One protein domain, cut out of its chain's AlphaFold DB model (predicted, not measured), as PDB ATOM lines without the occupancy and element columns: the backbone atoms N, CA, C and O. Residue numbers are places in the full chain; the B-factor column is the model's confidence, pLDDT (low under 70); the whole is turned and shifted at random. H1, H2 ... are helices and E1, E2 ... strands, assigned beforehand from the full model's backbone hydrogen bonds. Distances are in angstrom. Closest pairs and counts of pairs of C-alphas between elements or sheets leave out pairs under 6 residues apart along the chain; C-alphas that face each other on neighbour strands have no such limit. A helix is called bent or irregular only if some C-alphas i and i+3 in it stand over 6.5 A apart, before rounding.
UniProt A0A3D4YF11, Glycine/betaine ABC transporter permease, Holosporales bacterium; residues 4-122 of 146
ATOM      1  N   TYR A   4     -95.426  41.567 -22.965       94.81
ATOM      2  CA  TYR A   4     -94.857  40.374 -23.574       94.81
ATOM      3  C   TYR A   4     -95.811  39.199 -23.409       94.81
ATOM      4  O   TYR A   4     -96.418  39.033 -22.351       94.81
ATOM      5  N   ALA A   5     -95.935  38.380 -24.442       95.25
ATOM      6  CA  ALA A   5     -96.705  37.153 -24.432       95.25
ATOM      7  C   ALA A   5     -95.770  35.946 -24.514       95.25
ATOM      8  O   ALA A   5     -94.896  35.892 -25.375       95.25
ATOM      9  N   LEU A   6     -95.966  34.976 -23.627       95.00
ATOM     10  CA  LEU A   6     -95.194  33.739 -23.579       95.00
ATOM     11  C   LEU A   6     -96.075  32.576 -24.017       95.00
ATOM     12  O   LEU A   6     -97.143  32.350 -23.445       95.00
ATOM     13  N   PHE A   7     -95.599  31.835 -25.011       94.19
ATOM     14  CA  PHE A   7     -96.222  30.619 -25.514       94.19
ATOM     15  C   PHE A   7     -95.313  29.425 -25.223       94.19
ATOM     16  O   PHE A   7     -94.115  29.490 -25.488       94.19
ATOM     17  N   ASP A   8     -95.893  28.346 -24.704       92.12
ATOM     18  CA  ASP A   8     -95.207  27.079 -24.464       92.12
ATOM     19  C   ASP A   8     -96.200  25.928 -24.667       92.12
ATOM     20  O   ASP A   8     -97.229  25.847 -23.994       92.12
ATOM     21  N   ASP A   9     -95.901  25.052 -25.620       92.31
ATOM     22  CA  ASP A   9     -96.641  23.825 -25.911       92.31
ATOM     23  C   ASP A   9     -95.777  22.569 -25.718       92.31
ATOM     24  O   ASP A   9     -96.166  21.476 -26.136       92.31
ATOM     25  N   SER A  10     -94.628  22.695 -25.040       91.50
ATOM     26  CA  SER A  10     -93.677  21.602 -24.799       91.50
ATOM     27  C   SER A  10     -94.340  20.368 -24.187       91.50
ATOM     28  O   SER A  10     -94.050  19.244 -24.592       91.50
ATOM     29  N   PHE A  11     -95.295  20.565 -23.273       92.56
ATOM     30  CA  PHE A  11     -96.059  19.475 -22.667       92.56
ATOM     31  C   PHE A  11     -96.880  18.685 -23.691       92.56
ATOM     32  O   PHE A  11     -97.023  17.480 -23.543       92.56
ATOM     33  N   PHE A  12     -97.419  19.320 -24.731       92.81
ATOM     34  CA  PHE A  12     -98.271  18.664 -25.731       92.81
ATOM     35  C   PHE A  12     -97.487  18.105 -26.923       92.81
ATOM     36  O   PHE A  12     -98.021  17.305 -27.687       92.81
ATOM     37  N   THR A  13     -96.227  18.511 -27.070       91.50
ATOM     38  CA  THR A  13     -95.322  18.041 -28.126       91.50
ATOM     39  C   THR A  13     -94.385  16.937 -27.639       91.50
ATOM     40  O   THR A  13     -94.029  16.049 -28.414       91.50
ATOM     41  N   HIS A  14     -94.023  16.942 -26.353       92.69
ATOM     42  CA  HIS A  14     -93.082  15.996 -25.763       92.69
ATOM     43  C   HIS A  14     -93.699  15.304 -24.546       92.69
ATOM     44  O   HIS A  14     -94.097  15.951 -23.575       92.69
ATOM     45  N   ASN A  15     -93.728  13.967 -24.565       92.12
ATOM     46  CA  ASN A  15     -94.164  13.198 -23.403       92.12
ATOM     47  C   ASN A  15     -93.177  13.402 -22.236       92.12
ATOM     48  O   ASN A  15     -91.992  13.087 -22.393       92.12
ATOM     49  N   PRO A  16     -93.624  13.869 -21.057       91.88
ATOM     50  CA  PRO A  16     -92.760  13.932 -19.890       91.88
ATOM     51  C   PRO A  16     -92.282  12.538 -19.462       91.88
ATOM     52  O   PRO A  16     -93.060  11.591 -19.393       91.88
ATOM     53  N   TRP A  17     -91.002  12.428 -19.095       93.06
ATOM     54  CA  TRP A  17     -90.346  11.157 -18.740       93.06
ATOM     55  C   TRP A  17     -91.023  10.388 -17.592       93.06
ATOM     56  O   TRP A  17     -90.925   9.168 -17.518       93.06
ATOM     57  N   TRP A  18     -91.705  11.099 -16.694       92.94
ATOM     58  CA  TRP A  18     -92.379  10.535 -15.525       92.94
ATOM     59  C   TRP A  18     -93.806  10.051 -15.820       92.94
ATOM     60  O   TRP A  18     -94.419   9.426 -14.955       92.94
ATOM     61  N   MET A  19     -94.363  10.337 -17.005       94.00
ATOM     62  CA  MET A  19     -95.734   9.969 -17.356       94.00
ATOM     63  C   MET A  19     -95.759   8.784 -18.337       94.00
ATOM     64  O   MET A  19     -95.174   8.858 -19.423       94.00
ATOM     65  N   PRO A  20     -96.487   7.696 -18.019       95.00
ATOM     66  CA  PRO A  20     -96.713   6.614 -18.971       95.00
ATOM     67  C   PRO A  20     -97.392   7.124 -20.249       95.00
ATOM     68  O   PRO A  20     -98.381   7.853 -20.184       95.00
ATOM     69  N   VAL A  21     -96.929   6.669 -21.418       95.12
ATOM     70  CA  VAL A  21     -97.404   7.147 -22.736       95.12
ATOM     71  C   VAL A  21     -98.926   7.041 -22.897       95.12
ATOM     72  O   VAL A  21     -99.553   7.917 -23.488       95.12
ATOM     73  N   LYS A  22     -99.547   5.978 -22.364       94.69
ATOM     74  CA  LYS A  22    -101.009   5.813 -22.408       94.69
ATOM     75  C   LYS A  22    -101.723   6.916 -21.625       94.69
ATOM     76  O   LYS A  22    -102.634   7.532 -22.163       94.69
ATOM     77  N   LEU A  23    -101.277   7.184 -20.395       92.88
ATOM     78  CA  LEU A  23    -101.827   8.247 -19.555       92.88
ATOM     79  C   LEU A  23    -101.645   9.610 -20.229       92.88
ATOM     80  O   LEU A  23    -102.600  10.368 -20.354       92.88
ATOM     81  N   TYR A  24    -100.450   9.865 -20.757       95.12
ATOM     82  CA  TYR A  24    -100.129  11.088 -21.486       95.12
ATOM     83  C   TYR A  24    -101.072  11.361 -22.656       95.12
ATOM     84  O   TYR A  24    -101.596  12.468 -22.780       95.12
ATOM     85  N   ARG A  25    -101.349  10.347 -23.483       95.06
ATOM     86  CA  ARG A  25    -102.295  10.482 -24.599       95.06
ATOM     87  C   ARG A  25    -103.696  10.851 -24.119       95.06
ATOM     88  O   ARG A  25    -104.302  11.743 -24.703       95.06
ATOM     89  N   VAL A  26    -104.185  10.213 -23.052       94.75
ATOM     90  CA  VAL A  26    -105.513  10.509 -22.488       94.75
ATOM     91  C   VAL A  26    -105.567  11.942 -21.949       94.75
ATOM     92  O   VAL A  26    -106.511  12.670 -22.257       94.75
ATOM     93  N   VAL A  27    -104.541  12.375 -21.209       94.75
ATOM     94  CA  VAL A  27    -104.436  13.755 -20.704       94.75
ATOM     95  C   VAL A  27    -104.440  14.750 -21.865       94.75
ATOM     96  O   VAL A  27    -105.238  15.687 -21.860       94.75
ATOM     97  N   CYS A  28    -103.612  14.541 -22.893       93.75
ATOM     98  CA  CYS A  28    -103.544  15.439 -24.048       93.75
ATOM     99  C   CYS A  28    -104.877  15.523 -24.801       93.75
ATOM    100  O   CYS A  28    -105.322  16.620 -25.140       93.75
ATOM    101  N   GLN A  29    -105.546  14.386 -25.014       93.50
ATOM    102  CA  GLN A  29    -106.851  14.337 -25.677       93.50
ATOM    103  C   GLN A  29    -107.920  15.118 -24.903       93.50
ATOM    104  O   GLN A  29    -108.627  15.936 -25.491       93.50
ATOM    105  N   ARG A  30    -108.020  14.919 -23.583       92.75
ATOM    106  CA  ARG A  30    -109.004  15.621 -22.739       92.75
ATOM    107  C   ARG A  30    -108.741  17.116 -22.626       92.75
ATOM    108  O   ARG A  30    -109.678  17.913 -22.609       92.75
ATOM    109  N   SER A  31    -107.465  17.486 -22.578       91.81
ATOM    110  CA  SER A  31    -107.039  18.880 -22.451       91.81
ATOM    111  C   SER A  31    -107.450  19.724 -23.657       91.81
ATOM    112  O   SER A  31    -107.677  20.923 -23.499       91.81
ATOM    113  N   ASN A  32    -107.587  19.091 -24.832       93.44
ATOM    114  CA  ASN A  32    -107.955  19.727 -26.096       93.44
ATOM    115  C   ASN A  32    -107.130  21.009 -26.355       93.44
ATOM    116  O   ASN A  32    -107.699  22.110 -26.403       93.44
ATOM    117  N   PRO A  33    -105.788  20.889 -26.435       95.19
ATOM    118  CA  PRO A  33    -104.907  22.036 -26.594       95.19
ATOM    119  C   PRO A  33    -105.191  22.751 -27.916       95.19
ATOM    120  O   PRO A  33    -105.425  22.130 -28.955       95.19
ATOM    121  N   ARG A  34    -105.177  24.081 -27.879       95.75
ATOM    122  CA  ARG A  34    -105.309  24.918 -29.071       95.75
ATOM    123  C   ARG A  34    -103.974  25.068 -29.786       95.75
ATOM    124  O   ARG A  34    -102.925  25.059 -29.145       95.75
ATOM    125  N   SER A  35    -104.035  25.237 -31.107       95.31
ATOM    126  CA  SER A  35    -102.841  25.454 -31.920       95.31
ATOM    127  C   SER A  35    -102.184  26.798 -31.602       95.31
ATOM    128  O   SER A  35    -102.816  27.719 -31.068       95.31
ATOM    129  N   LYS A  36    -100.905  26.921 -31.956       95.31
ATOM    130  CA  LYS A  36    -100.146  28.159 -31.785       95.31
ATOM    131  C   LYS A  36    -100.780  29.310 -32.559       95.31
ATOM    132  O   LYS A  36    -100.947  30.390 -32.003       95.31
ATOM    133  N   GLU A  37    -101.194  29.068 -33.799       96.38
ATOM    134  CA  GLU A  37    -101.828  30.065 -34.669       96.38
ATOM    135  C   GLU A  37    -103.095  30.610 -34.014       96.38
ATOM    136  O   GLU A  37    -103.251  31.822 -33.897       96.38
ATOM    137  N   TYR A  38    -103.941  29.721 -33.479       96.88
ATOM    138  CA  TYR A  38    -105.141  30.115 -32.745       96.88
ATOM    139  C   TYR A  38    -104.809  31.017 -31.551       96.88
ATOM    140  O   TYR A  38    -105.466  32.037 -31.338       96.88
ATOM    141  N   MET A  39    -103.786  30.661 -30.766       97.25
ATOM    142  CA  MET A  39    -103.390  31.448 -29.596       97.25
ATOM    143  C   MET A  39    -102.809  32.812 -29.980       97.25
ATOM    144  O   MET A  39    -103.051  33.788 -29.273       97.25
ATOM    145  N   ILE A  40    -102.088  32.902 -31.100       96.56
ATOM    146  CA  ILE A  40    -101.553  34.164 -31.625       96.56
ATOM    147  C   ILE A  40    -102.685  35.063 -32.121       96.56
ATOM    148  O   ILE A  40    -102.716  36.238 -31.762       96.56
ATOM    149  N   THR A  41    -103.646  34.526 -32.879       97.00
ATOM    150  CA  THR A  41    -104.831  35.286 -33.302       97.00
ATOM    151  C   THR A  41    -105.595  35.809 -32.088       97.00
ATOM    152  O   THR A  41    -105.906  36.993 -32.007       97.00
ATOM    153  N   LEU A  42    -105.816  34.957 -31.082       96.62
ATOM    154  CA  LEU A  42    -106.491  35.349 -29.848       96.62
ATOM    155  C   LEU A  42    -105.710  36.415 -29.055       96.62
ATOM    156  O   LEU A  42    -106.316  37.303 -28.449       96.62
ATOM    157  N   LEU A  43    -104.374  36.344 -29.054       97.12
ATOM    158  CA  LEU A  43    -103.517  37.371 -28.465       97.12
ATOM    159  C   LEU A  43    -103.697  38.706 -29.190       97.12
ATOM    160  O   LEU A  43    -103.904  39.713 -28.523       97.12
ATOM    161  N   GLN A  44    -103.654  38.716 -30.522       96.38
ATOM    162  CA  GLN A  44    -103.821  39.931 -31.324       96.38
ATOM    163  C   GLN A  44    -105.207  40.563 -31.119       96.38
ATOM    164  O   GLN A  44    -105.308  41.781 -30.998       96.38
ATOM    165  N   GLU A  45    -106.258  39.744 -30.997       96.19
ATOM    166  CA  GLU A  45    -107.622  40.203 -30.700       96.19
ATOM    167  C   GLU A  45    -107.736  40.883 -29.325       96.19
ATOM    168  O   GLU A  45    -108.426  41.892 -29.178       96.19
ATOM    169  N   LYS A  46    -107.106  40.318 -28.287       96.06
ATOM    170  CA  LYS A  46    -107.255  40.789 -26.896       96.06
ATOM    171  C   LYS A  46    -106.204  41.816 -26.478       96.06
ATOM    172  O   LYS A  46    -106.469  42.644 -25.608       96.06
ATOM    173  N   PHE A  47    -105.016  41.741 -27.065       95.31
ATOM    174  CA  PHE A  47    -103.827  42.507 -26.706       95.31
ATOM    175  C   PHE A  47    -103.013  42.852 -27.969       95.31
ATOM    176  O   PHE A  47    -101.913  42.330 -28.154       95.31
ATOM    177  N   PRO A  48    -103.503  43.763 -28.831       93.50
ATOM    178  CA  PRO A  48    -102.889  44.054 -30.134       93.50
ATOM    179  C   PRO A  48    -101.458  44.616 -30.062       93.50
ATOM    180  O   PRO A  48    -100.736  44.576 -31.049       93.50
ATOM    181  N   GLY A  49    -101.031  45.130 -28.902       92.69
ATOM    182  CA  GLY A  49     -99.672  45.636 -28.668       92.69
ATOM    183  C   GLY A  49     -98.745  44.673 -27.919       92.69
ATOM    184  O   GLY A  49     -97.729  45.121 -27.388       92.69
ATOM    185  N   ALA A  50     -99.115  43.398 -27.772       94.44
ATOM    186  CA  ALA A  50     -98.280  42.409 -27.099       94.44
ATOM    187  C   ALA A  50     -97.268  41.771 -28.063       94.44
ATOM    188  O   ALA A  50     -97.633  41.295 -29.136       94.44
ATOM    189  N   GLU A  51     -96.003  41.717 -27.650       93.94
ATOM    190  CA  GLU A  51     -94.920  41.071 -28.398       93.94
ATOM    191  C   GLU A  51     -94.742  39.624 -27.919       93.94
ATOM    192  O   GLU A  51     -94.695  39.369 -26.715       93.94
ATOM    193  N   LEU A  52     -94.630  38.662 -28.838       93.56
ATOM    194  CA  LEU A  52     -94.273  37.286 -28.476       93.56
ATOM    195  C   LEU A  52     -92.810  37.237 -28.031       93.56
ATOM    196  O   LEU A  52     -91.922  37.654 -28.771       93.56
ATOM    197  N   ALA A  53     -92.569  36.697 -26.842       91.44
ATOM    198  CA  ALA A  53     -91.241  36.489 -26.286       91.44
ATOM    199  C   ALA A  53     -90.962  34.992 -26.101       91.44
ATOM    200  O   ALA A  53     -91.878  34.194 -25.882       91.44
ATOM    201  N   ASP A  54     -89.686  34.615 -26.166       86.81
ATOM    202  CA  ASP A  54     -89.261  33.260 -25.831       86.81
ATOM    203  C   ASP A  54     -89.174  33.096 -24.305       86.81
ATOM    204  O   ASP A  54     -88.643  33.944 -23.582       86.81
ATOM    205  N   SER A  55     -89.656  31.955 -23.822       79.81
ATOM    206  CA  SER A  55     -89.493  31.490 -22.446       79.81
ATOM    207  C   SER A  55     -88.028  31.460 -21.983       79.81
ATOM    208  O   SER A  55     -87.759  31.644 -20.799       79.81
ATOM    209  N   ASN A  56     -87.060  31.296 -22.889       79.69
ATOM    210  CA  ASN A  56     -85.638  31.313 -22.535       79.69
ATOM    211  C   ASN A  56     -85.123  32.700 -22.118       79.69
ATOM    212  O   ASN A  56     -84.119  32.793 -21.420       79.69
ATOM    213  N   GLN A  57     -85.814  33.776 -22.503       80.19
ATOM    214  CA  GLN A  57     -85.400  35.160 -22.242       80.19
ATOM    215  C   GLN A  57     -86.141  35.794 -21.055       80.19
ATOM    216  O   GLN A  57     -86.093  37.009 -20.872       80.19
ATOM    217  N   LEU A  58     -86.802  34.970 -20.231       79.38
ATOM    218  CA  LEU A  58     -87.594  35.376 -19.063       79.38
ATOM    219  C   LEU A  58     -86.887  36.385 -18.144       79.38
ATOM    220  O   LEU A  58     -87.539  37.284 -17.623       79.38
ATOM    221  N   ASP A  59     -85.573  36.261 -17.952       77.69
ATOM    222  CA  ASP A  59     -84.803  37.107 -17.029       77.69
ATOM    223  C   ASP A  59     -84.598  38.550 -17.522       77.69
ATOM    224  O   ASP A  59     -84.277  39.430 -16.727       77.69
ATOM    225  N   HIS A  60     -84.840  38.820 -18.808       78.94
ATOM    226  CA  HIS A  60     -84.695  40.149 -19.414       78.94
ATOM    227  C   HIS A  60     -86.038  40.846 -19.687       78.94
ATOM    228  O   HIS A  60     -86.074  41.978 -20.178       78.94
ATOM    229  N   LEU A  61     -87.162  40.189 -19.383       82.38
ATOM    230  CA  LEU A  61     -88.493  40.724 -19.660       82.38
ATOM    231  C   LEU A  61     -88.946  41.678 -18.548       82.38
ATOM    232  O   LEU A  61     -89.478  41.274 -17.518       82.38
ATOM    233  N   HIS A  62     -88.802  42.978 -18.797       81.88
ATOM    234  CA  HIS A  62     -89.345  44.028 -17.934       81.88
ATOM    235  C   HIS A  62     -90.685  44.537 -18.479       81.88
ATOM    236  O   HIS A  62     -90.733  45.233 -19.495       81.88
ATOM    237  N   GLY A  63     -91.794  44.206 -17.810       86.25
ATOM    238  CA  GLY A  63     -93.120  44.681 -18.210       86.25
ATOM    239  C   GLY A  63     -94.276  43.813 -17.725       86.25
ATOM    240  O   GLY A  63     -94.163  43.085 -16.739       86.25
ATOM    241  N   LYS A  64     -95.410  43.915 -18.426       91.38
ATOM    242  CA  LYS A  64     -96.573  43.047 -18.203       91.38
ATOM    243  C   LYS A  64     -96.378  41.751 -18.978       91.38
ATOM    244  O   LYS A  64     -96.040  41.802 -20.157       91.38
ATOM    245  N   ILE A  65     -96.631  40.616 -18.337       94.56
ATOM    246  CA  ILE A  65     -96.472  39.305 -18.968       94.56
ATOM    247  C   ILE A  65     -97.832  38.647 -19.139       94.56
ATOM    248  O   ILE A  65     -98.653  38.651 -18.224       94.56
ATOM    249  N   ILE A  66     -98.069  38.094 -20.323       95.94
ATOM    250  CA  ILE A  66     -99.266  37.345 -20.683       95.94
ATOM    251  C   ILE A  66     -98.848  35.904 -20.964       95.94
ATOM    252  O   ILE A  66     -98.113  35.636 -21.907       95.94
ATOM    253  N   LEU A  67     -99.319  34.963 -20.155       96.38
ATOM    254  CA  LEU A  67     -99.146  33.538 -20.409       96.38
ATOM    255  C   LEU A  67    -100.239  33.048 -21.355       96.38
ATOM    256  O   LEU A  67    -101.426  33.200 -21.059       96.38
ATOM    257  N   LEU A  68     -99.838  32.448 -22.472       97.06
ATOM    258  CA  LEU A  68    -100.737  31.867 -23.462       97.06
ATOM    259  C   LEU A  68    -100.946  30.383 -23.172       97.06
ATOM    260  O   LEU A  68    -100.230  29.536 -23.699       97.06
ATOM    261  N   TYR A  69    -101.937  30.057 -22.344       96.81
ATOM    262  CA  TYR A  69    -102.272  28.657 -22.077       96.81
ATOM    263  C   TYR A  69    -103.005  28.057 -23.271       96.81
ATOM    264  O   TYR A  69    -104.091  28.518 -23.631       96.81
ATOM    265  N   THR A  70    -102.450  26.996 -23.850       95.44
ATOM    266  CA  THR A  70    -103.085  26.283 -24.966       95.44
ATOM    267  C   THR A  70    -104.356  25.547 -24.536       95.44
ATOM    268  O   THR A  70    -105.266  25.370 -25.341       95.44
ATOM    269  N   ASP A  71    -104.471  25.175 -23.262       95.06
ATOM    270  CA  ASP A  71    -105.624  24.508 -22.664       95.06
ATOM    271  C   ASP A  71    -106.348  25.405 -21.636       95.06
ATOM    272  O   ASP A  71    -106.092  26.603 -21.506       95.06
ATOM    273  N   ALA A  72    -107.315  24.846 -20.905       93.12
ATOM    274  CA  ALA A  72    -108.111  25.606 -19.942       93.12
ATOM    275  C   ALA A  72    -107.359  25.947 -18.646       93.12
ATOM    276  O   ALA A  72    -107.709  26.944 -18.003       93.12
ATOM    277  N   ILE A  73    -106.385  25.118 -18.256       94.31
ATOM    278  CA  ILE A  73    -105.729  25.153 -16.944       94.31
ATOM    279  C   ILE A  73    -104.212  25.379 -17.030       94.31
ATOM    280  O   ILE A  73    -103.575  25.560 -15.992       94.31
ATOM    281  N   GLY A  74    -103.623  25.427 -18.226       94.12
ATOM    282  CA  GLY A  74    -102.202  25.712 -18.433       94.12
ATOM    283  C   GLY A  74    -101.316  24.524 -18.089       94.12
ATOM    284  O   GLY A  74    -100.376  24.660 -17.304       94.12
ATOM    285  N   LEU A  75    -101.638  23.335 -18.597       93.94
ATOM    286  CA  LEU A  75    -100.763  22.172 -18.441       93.94
ATOM    287  C   LEU A  75     -99.381  22.472 -19.043       93.94
ATOM    288  O   LEU A  75     -99.267  23.092 -20.090       93.94
ATOM    289  N   GLY A  76     -98.319  22.081 -18.334       90.69
ATOM    290  CA  GLY A  76     -96.932  22.406 -18.702       90.69
ATOM    291  C   GLY A  76     -96.391  23.728 -18.138       90.69
ATOM    292  O   GLY A  76     -95.202  23.822 -17.854       90.69
ATOM    293  N   PHE A  77     -97.240  24.708 -17.810       93.56
ATOM    294  CA  PHE A  77     -96.782  26.063 -17.446       93.56
ATOM    295  C   PHE A  77     -96.177  26.214 -16.041       93.56
ATOM    296  O   PHE A  77     -95.656  27.277 -15.698       93.56
ATOM    297  N   ARG A  78     -96.190  25.161 -15.212       90.75
ATOM    298  CA  ARG A  78     -95.741  25.219 -13.805       90.75
ATOM    299  C   ARG A  78     -94.320  25.779 -13.653       90.75
ATOM    300  O   ARG A  78     -94.050  26.509 -12.700       90.75
ATOM    301  N   THR A  79     -93.409  25.424 -14.557       89.06
ATOM    302  CA  THR A  79     -92.009  25.868 -14.491       89.06
ATOM    303  C   THR A  79     -91.877  27.356 -14.811       89.06
ATOM    304  O   THR A  79     -91.215  28.078 -14.067       89.06
ATOM    305  N   ILE A  80     -92.552  27.823 -15.866       91.44
ATOM    306  CA  ILE A  80     -92.559  29.232 -16.285       91.44
ATOM    307  C   ILE A  80     -93.180  30.103 -15.188       91.44
ATOM    308  O   ILE A  80     -92.590  31.096 -14.771       91.44
ATOM    309  N   GLU A  81     -94.321  29.686 -14.639       92.19
ATOM    310  CA  GLU A  81     -95.004  30.397 -13.550       92.19
ATOM    311  C   GLU A  81     -94.126  30.553 -12.316       92.19
ATOM    312  O   GLU A  81     -94.090  31.621 -11.704       92.19
ATOM    313  N   LYS A  82     -93.388  29.498 -11.953       88.44
ATOM    314  CA  LYS A  82     -92.484  29.533 -10.805       88.44
ATOM    315  C   LYS A  82     -91.363  30.556 -11.010       88.44
ATOM    316  O   LYS A  82     -91.096  31.315 -10.081       88.44
ATOM    317  N   LYS A  83     -90.758  30.602 -12.204       88.00
ATOM    318  CA  LYS A  83     -89.717  31.584 -12.566       88.00
ATOM    319  C   LYS A  83     -90.256  33.019 -12.572       88.00
ATOM    320  O   LYS A  83     -89.647  33.928 -12.018       88.00
ATOM    321  N   LEU A  84     -91.446  33.226 -13.123       87.81
ATOM    322  CA  LEU A  84     -92.070  34.548 -13.163       87.81
ATOM    323  C   LEU A  84     -92.461  35.063 -11.780       87.81
ATOM    324  O   LEU A  84     -92.314  36.245 -11.470       87.81
ATOM    325  N   LYS A  85     -92.929  34.165 -10.911       83.94
ATOM    326  CA  LYS A  85     -93.320  34.524  -9.550       83.94
ATOM    327  C   LYS A  85     -92.139  35.030  -8.723       83.94
ATOM    328  O   LYS A  85     -92.328  35.926  -7.900       83.94
ATOM    329  N   THR A  86     -90.930  34.505  -8.943       82.06
ATOM    330  CA  THR A  86     -89.724  34.996  -8.255       82.06
ATOM    331  C   THR A  86     -89.356  36.429  -8.642       82.06
ATOM    332  O   THR A  86     -88.800  37.146  -7.819       82.06
ATOM    333  N   GLN A  87     -89.746  36.882  -9.835       81.31
ATOM    334  CA  GLN A  87     -89.464  38.229 -10.340       81.31
ATOM    335  C   GLN A  87     -90.540  39.272  -9.957       81.31
ATOM    336  O   GLN A  87     -90.416  40.439 -10.314       81.31
ATOM    337  N   LYS A  88     -91.599  38.880  -9.220       78.12
ATOM    338  CA  LYS A  88     -92.718  39.753  -8.787       78.12
ATOM    339  C   LYS A  88     -93.384  40.549  -9.929       78.12
ATOM    340  O   LYS A  88     -93.865  41.661  -9.715       78.12
ATOM    341  N   LEU A  89     -93.432  39.981 -11.132       81.44
ATOM    342  CA  LEU A  89     -94.041  40.623 -12.299       81.44
ATOM    343  C   LEU A  89     -95.574  40.543 -12.262       81.44
ATOM    344  O   LEU A  89     -96.151  39.642 -11.650       81.44
ATOM    345  N   ASN A  90     -96.240  41.480 -12.944       87.19
ATOM    346  CA  ASN A  90     -97.686  41.419 -13.158       87.19
ATOM    347  C   ASN A  90     -97.979  40.414 -14.283       87.19
ATOM    348  O   ASN A  90     -97.669  40.666 -15.453       87.19
ATOM    349  N   ILE A  91     -98.541  39.267 -13.900       93.31
ATOM    350  CA  ILE A  91     -98.780  38.128 -14.785       93.31
ATOM    351  C   ILE A  91    -100.278  38.030 -15.061       93.31
ATOM    352  O   ILE A  91    -101.081  37.788 -14.159       93.31
ATOM    353  N   ARG A  92    -100.654  38.152 -16.330       95.81
ATOM    354  CA  ARG A  92    -101.965  37.757 -16.839       95.81
ATOM    355  C   ARG A  92    -101.881  36.422 -17.556       95.81
ATOM    356  O   ARG A  92    -100.833  36.027 -18.052       95.81
ATOM    357  N   VAL A  93    -103.014  35.751 -17.636       96.69
ATOM    358  CA  VAL A  93    -103.201  34.524 -18.394       96.69
ATOM    359  C   VAL A  93    -104.283  34.765 -19.426       96.69
ATOM    360  O   VAL A  93    -105.340  35.306 -19.102       96.69
ATOM    361  N   LEU A  94    -104.027  34.315 -20.648       97.56
ATOM    362  CA  LEU A  94    -105.006  34.183 -21.712       97.56
ATOM    363  C   LEU A  94    -105.041  32.716 -22.131       97.56
ATOM    364  O   LEU A  94    -104.040  32.178 -22.597       97.56
ATOM    365  N   ASN A  95    -106.178  32.053 -21.930       96.62
ATOM    366  CA  ASN A  95    -106.282  30.614 -22.164       96.62
ATOM    367  C   ASN A  95    -106.995  30.251 -23.476       96.62
ATOM    368  O   ASN A  95    -107.719  31.061 -24.060       96.62
ATOM    369  N   GLY A  96    -106.881  28.986 -23.891       92.19
ATOM    370  CA  GLY A  96    -107.505  28.454 -25.109       92.19
ATOM    371  C   GLY A  96    -109.042  28.501 -25.128       92.19
ATOM    372  O   GLY A  96    -109.663  28.252 -26.164       92.19
ATOM    373  N   ARG A  97    -109.678  28.851 -23.999       94.06
ATOM    374  CA  ARG A  97    -111.124  29.104 -23.854       94.06
ATOM    375  C   ARG A  97    -111.471  30.601 -23.825       94.06
ATOM    376  O   ARG A  97    -112.555  30.958 -23.368       94.06
ATOM    377  N   LYS A  98    -110.567  31.468 -24.298       95.25
ATOM    378  CA  LYS A  98    -110.726  32.932 -24.374       95.25
ATOM    379  C   LYS A  98    -110.911  33.631 -23.019       95.25
ATOM    380  O   LYS A  98    -111.411  34.754 -22.975       95.25
ATOM    381  N   ARG A  99    -110.525  32.988 -21.910       95.56
ATOM    382  CA  ARG A  99    -110.573  33.597 -20.572       95.56
ATOM    383  C   ARG A  99    -109.290  34.383 -20.321       95.56
ATOM    384  O   ARG A  99    -108.202  33.851 -20.524       95.56
ATOM    385  N   ASP A 100    -109.463  35.615 -19.854       96.31
ATOM    386  CA  ASP A 100    -108.429  36.535 -19.372       96.31
ATOM    387  C   ASP A 100    -108.544  36.615 -17.850       96.31
ATOM    388  O   ASP A 100    -109.637  36.864 -17.334       96.31
ATOM    389  N   PHE A 101    -107.445  36.389 -17.132       96.00
ATOM    390  CA  PHE A 101    -107.392  36.645 -15.695       96.00
ATOM    391  C   PHE A 101    -105.976  36.962 -15.211       96.00
ATOM    392  O   PHE A 101    -104.981  36.616 -15.845       96.00
ATOM    393  N   GLU A 102    -105.877  37.604 -14.048       95.38
ATOM    394  CA  GLU A 102    -104.605  37.822 -13.357       95.38
ATOM    395  C   GLU A 102    -104.182  36.573 -12.572       95.38
ATOM    396  O   GLU A 102    -104.977  35.971 -11.838       95.38
ATOM    397  N   LEU A 103    -102.912  36.183 -12.699       94.62
ATOM    398  CA  LEU A 103    -102.344  35.033 -12.005       94.62
ATOM    399  C   LEU A 103    -101.958  35.400 -10.567       94.62
ATOM    400  O   LEU A 103    -100.787  35.483 -10.195       94.62
ATOM    401  N   THR A 104    -102.967  35.591  -9.723       92.81
ATOM    402  CA  THR A 104    -102.757  35.798  -8.287       92.81
ATOM    403  C   THR A 104    -102.300  34.506  -7.601       92.81
ATOM    404  O   THR A 104    -102.494  33.396  -8.102       92.81
ATOM    405  N   SER A 105    -101.743  34.611  -6.389       90.50
ATOM    406  CA  SER A 105    -101.338  33.423  -5.617       90.50
ATOM    407  C   SER A 105    -102.498  32.457  -5.334       90.50
ATOM    408  O   SER A 105    -102.269  31.248  -5.279       90.50
ATOM    409  N   CYS A 106    -103.726  32.965  -5.179       93.69
ATOM    410  CA  CYS A 106    -104.922  32.144  -4.984       93.69
ATOM    411  C   CYS A 106    -105.286  31.377  -6.264       93.69
ATOM    412  O   CYS A 106    -105.415  30.150  -6.240       93.69
ATOM    413  N   VAL A 107    -105.352  32.080  -7.402       94.00
ATOM    414  CA  VAL A 107    -105.643  31.475  -8.710       94.00
ATOM    415  C   VAL A 107    -104.589  30.433  -9.073       94.00
ATOM    416  O   VAL A 107    -104.936  29.320  -9.459       94.00
ATOM    417  N   HIS A 108    -103.312  30.740  -8.856       93.25
ATOM    418  CA  HIS A 108    -102.213  29.811  -9.096       93.25
ATOM    419  C   HIS A 108    -102.351  28.518  -8.275       93.25
ATOM    420  O   HIS A 108    -102.230  27.425  -8.824       93.25
ATOM    421  N   ARG A 109    -102.658  28.601  -6.970       94.00
ATOM    422  CA  ARG A 109    -102.900  27.402  -6.138       94.00
ATOM    423  C   ARG A 109    -104.069  26.572  -6.668       94.00
ATOM    424  O   ARG A 109    -103.955  25.353  -6.752       94.00
ATOM    425  N   ARG A 110    -105.162  27.226  -7.070       95.31
ATOM    426  CA  ARG A 110    -106.325  26.552  -7.658       95.31
ATOM    427  C   ARG A 110    -105.961  25.838  -8.963       95.31
ATOM    428  O   ARG A 110    -106.354  24.693  -9.147       95.31
ATOM    429  N   LEU A 111    -105.184  26.476  -9.839       95.06
ATOM    430  CA  LEU A 111    -104.702  25.870 -11.085       95.06
ATOM    431  C   LEU A 111    -103.799  24.662 -10.829       95.06
ATOM    432  O   LEU A 111    -103.942  23.656 -11.515       95.06
ATOM    433  N   LEU A 112    -102.920  24.712  -9.822       94.75
ATOM    434  CA  LEU A 112    -102.100  23.555  -9.448       94.75
ATOM    435  C   LEU A 112    -102.954  22.350  -9.038       94.75
ATOM    436  O   LEU A 112    -102.656  21.237  -9.462       94.75
ATOM    437  N   ILE A 113    -104.016  22.575  -8.259       95.12
ATOM    438  CA  ILE A 113    -104.953  21.514  -7.870       95.12
ATOM    439  C   ILE A 113    -105.672  20.968  -9.105       95.12
ATOM    440  O   ILE A 113    -105.688  19.759  -9.304       95.12
ATOM    441  N   HIS A 114    -106.203  21.834  -9.973       94.12
ATOM    442  CA  HIS A 114    -106.872  21.391 -11.204       94.12
ATOM    443  C   HIS A 114    -105.950  20.575 -12.111       94.12
ATOM    444  O   HIS A 114    -106.352  19.521 -12.581       94.12
ATOM    445  N   ARG A 115    -104.697  21.006 -12.305       94.69
ATOM    446  CA  ARG A 115    -103.700  20.249 -13.084       94.69
ATOM    447  C   ARG A 115    -103.397  18.903 -12.451       94.69
ATOM    448  O   ARG A 115    -103.272  17.913 -13.161       94.69
ATOM    449  N   PHE A 116    -103.273  18.860 -11.126       94.19
ATOM    450  CA  PHE A 116    -103.053  17.611 -10.410       94.19
ATOM    451  C   PHE A 116    -104.222  16.643 -10.613       94.19
ATOM    452  O   PHE A 116    -103.989  15.485 -10.952       94.19
ATOM    453  N   LEU A 117    -105.463  17.113 -10.473       93.81
ATOM    454  CA  LEU A 117    -106.656  16.291 -10.687       93.81
ATOM    455  C   LEU A 117    -106.765  15.809 -12.142       93.81
ATOM    456  O   LEU A 117    -107.023  14.630 -12.355       93.81
ATOM    457  N   GLU A 118    -106.484  16.674 -13.123       92.62
ATOM    458  CA  GLU A 118    -106.532  16.314 -14.550       92.62
ATOM    459  C   GLU A 118    -105.467  15.271 -14.926       92.62
ATOM    460  O   GLU A 118    -105.721  14.388 -15.738       92.62
ATOM    461  N   ILE A 119    -104.273  15.340 -14.326       92.69
ATOM    462  CA  ILE A 119    -103.191  14.378 -14.586       92.69
ATOM    463  C   ILE A 119    -103.443  13.040 -13.882       92.69
ATOM    464  O   ILE A 119    -103.114  11.985 -14.424       92.69
ATOM    465  N   THR A 120    -103.964  13.074 -12.654       92.00
ATOM    466  CA  THR A 120    -104.084  11.877 -11.807       92.00
ATOM    467  C   THR A 120    -105.375  11.107 -12.004       92.00
ATOM    468  O   THR A 120    -105.423   9.949 -11.602       92.00
ATOM    469  N   PHE A 121    -106.412  11.716 -12.592       91.62
ATOM    470  CA  PHE A 121    -107.755  11.126 -12.668       91.62
ATOM    471  C   PHE A 121    -108.279  10.702 -11.289       91.62
ATOM    472  O   PHE A 121    -109.043   9.747 -11.161       91.62
ATOM    473  N   LEU A 122    -107.828  11.382 -10.227       91.62
ATOM    474  CA  LEU A 122    -108.164  11.018  -8.856       91.62
ATOM    475  C   LEU A 122    -109.687  10.983  -8.617       91.62
ATOM    476  O   LEU A 122    -110.144  10.019  -8.002       91.62
TER     477      LEU A 122
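Overview. This is residues 4 to 122 of the 146 residues of the protein "Glycine/betaine ABC transporter permease" of Holosporales bacterium (UniProt A0A3D4YF11). A strongly twisted sheet of five strands has helix H3 over one face, while H4 and H5 graze the sheet. The longest helix, H6, begins close after edge strand E5 and runs out along the length of the model towards H2, which with H1 makes the end beyond the strands. The printed part has 119 residues, with six named helices and five named strands in the order E1 H1 H2 H3 E2 H4 E3 H5 E4 E5 H6. The mixed sheet has the order E2 E1 E3 E4 E5, and the class is mixed, helices and strands. The whole is compact, with a radius of gyration of the C-alphas of 14.0 A and spans of 40 by 29 by 24 A.

Along the chain. E1, residues 4 to 7, begins at C-alpha 4 (-94.857, 40.374, -23.574). H1 is residues 10 to 13, H2 residues 21 to 31, 15.2 A long, and H3 residues 36 to 46, 15.3 A. E2 is residues 50 to 53 and H4 residues 55 to 60. E3, residues 64 to 69, is 16.0 A long and begins at C-alpha 64 (-96.573, 43.047, -18.203). H5 is residues 78 to 86, E4 residues 91 to 95 and E5 residues 100 to 102. H6, residues 105 to 120, is 22.6 A long and ends at C-alpha 120 (-104.084, 11.877, -11.807).

Arrangement. E1 is parallel to E3, with N 6 and O 66 2.8 A apart, and to E2, with N 5 and O 51 2.8 A apart. E3 and E4 are parallel, with N 67 and O 92 at 2.8 A. E4 and E5 form an antiparallel hairpin, with N 93 and O 101 at 2.8 A. E1, H1 H2 H3, E2 and E3, H5, E4 are strand-helix-strand units, helices between parallel neighbour strands; the latter crossover is right-handed. E2, H4, E3 is a split unit, with E1 between its strands, and its crossover is right-handed. H3 makes two layers with the sheet, at a height over the sheet of 8.4 A; the closest C-alphas of H3 and E3 are those of Met 39 and Leu 68, 6.7 A apart. H4 only grazes the sheet with residues 55 to 58, and H5 with residues 80 to 85. H4 and H5 only just touch, with 3 pairs of C-alphas within 8 A, the closest those of Ser 55 and Ile 80, 7.2 A. H1, H2 and H6 are not on the sheet. H2 and H6 are close but not clearly touching, their closest C-alphas being those of Val 27 and Ile 119, 6.3 A. H1 and H2 are also close but not clearly touching, at Phe 12 and Cys 28, whose C-alphas are 6.4 A apart. Every O i to N i+4 pair is within hydrogen-bond range in H2, H3, H5 and H6; H1 is too short for one, and H4, irregular with C-alphas 56 and 59 8.0 A apart, has 0 of 2, and 1 of 3 O i to N i+3 pairs.

Size, cuts and confidence. The C-alphas farthest apart, those of Gly 49 and Leu 122, are 40.8 A apart. The printed part has no cut and no long link. Its mean pLDDT is 92.3, and no printed residue is under 70.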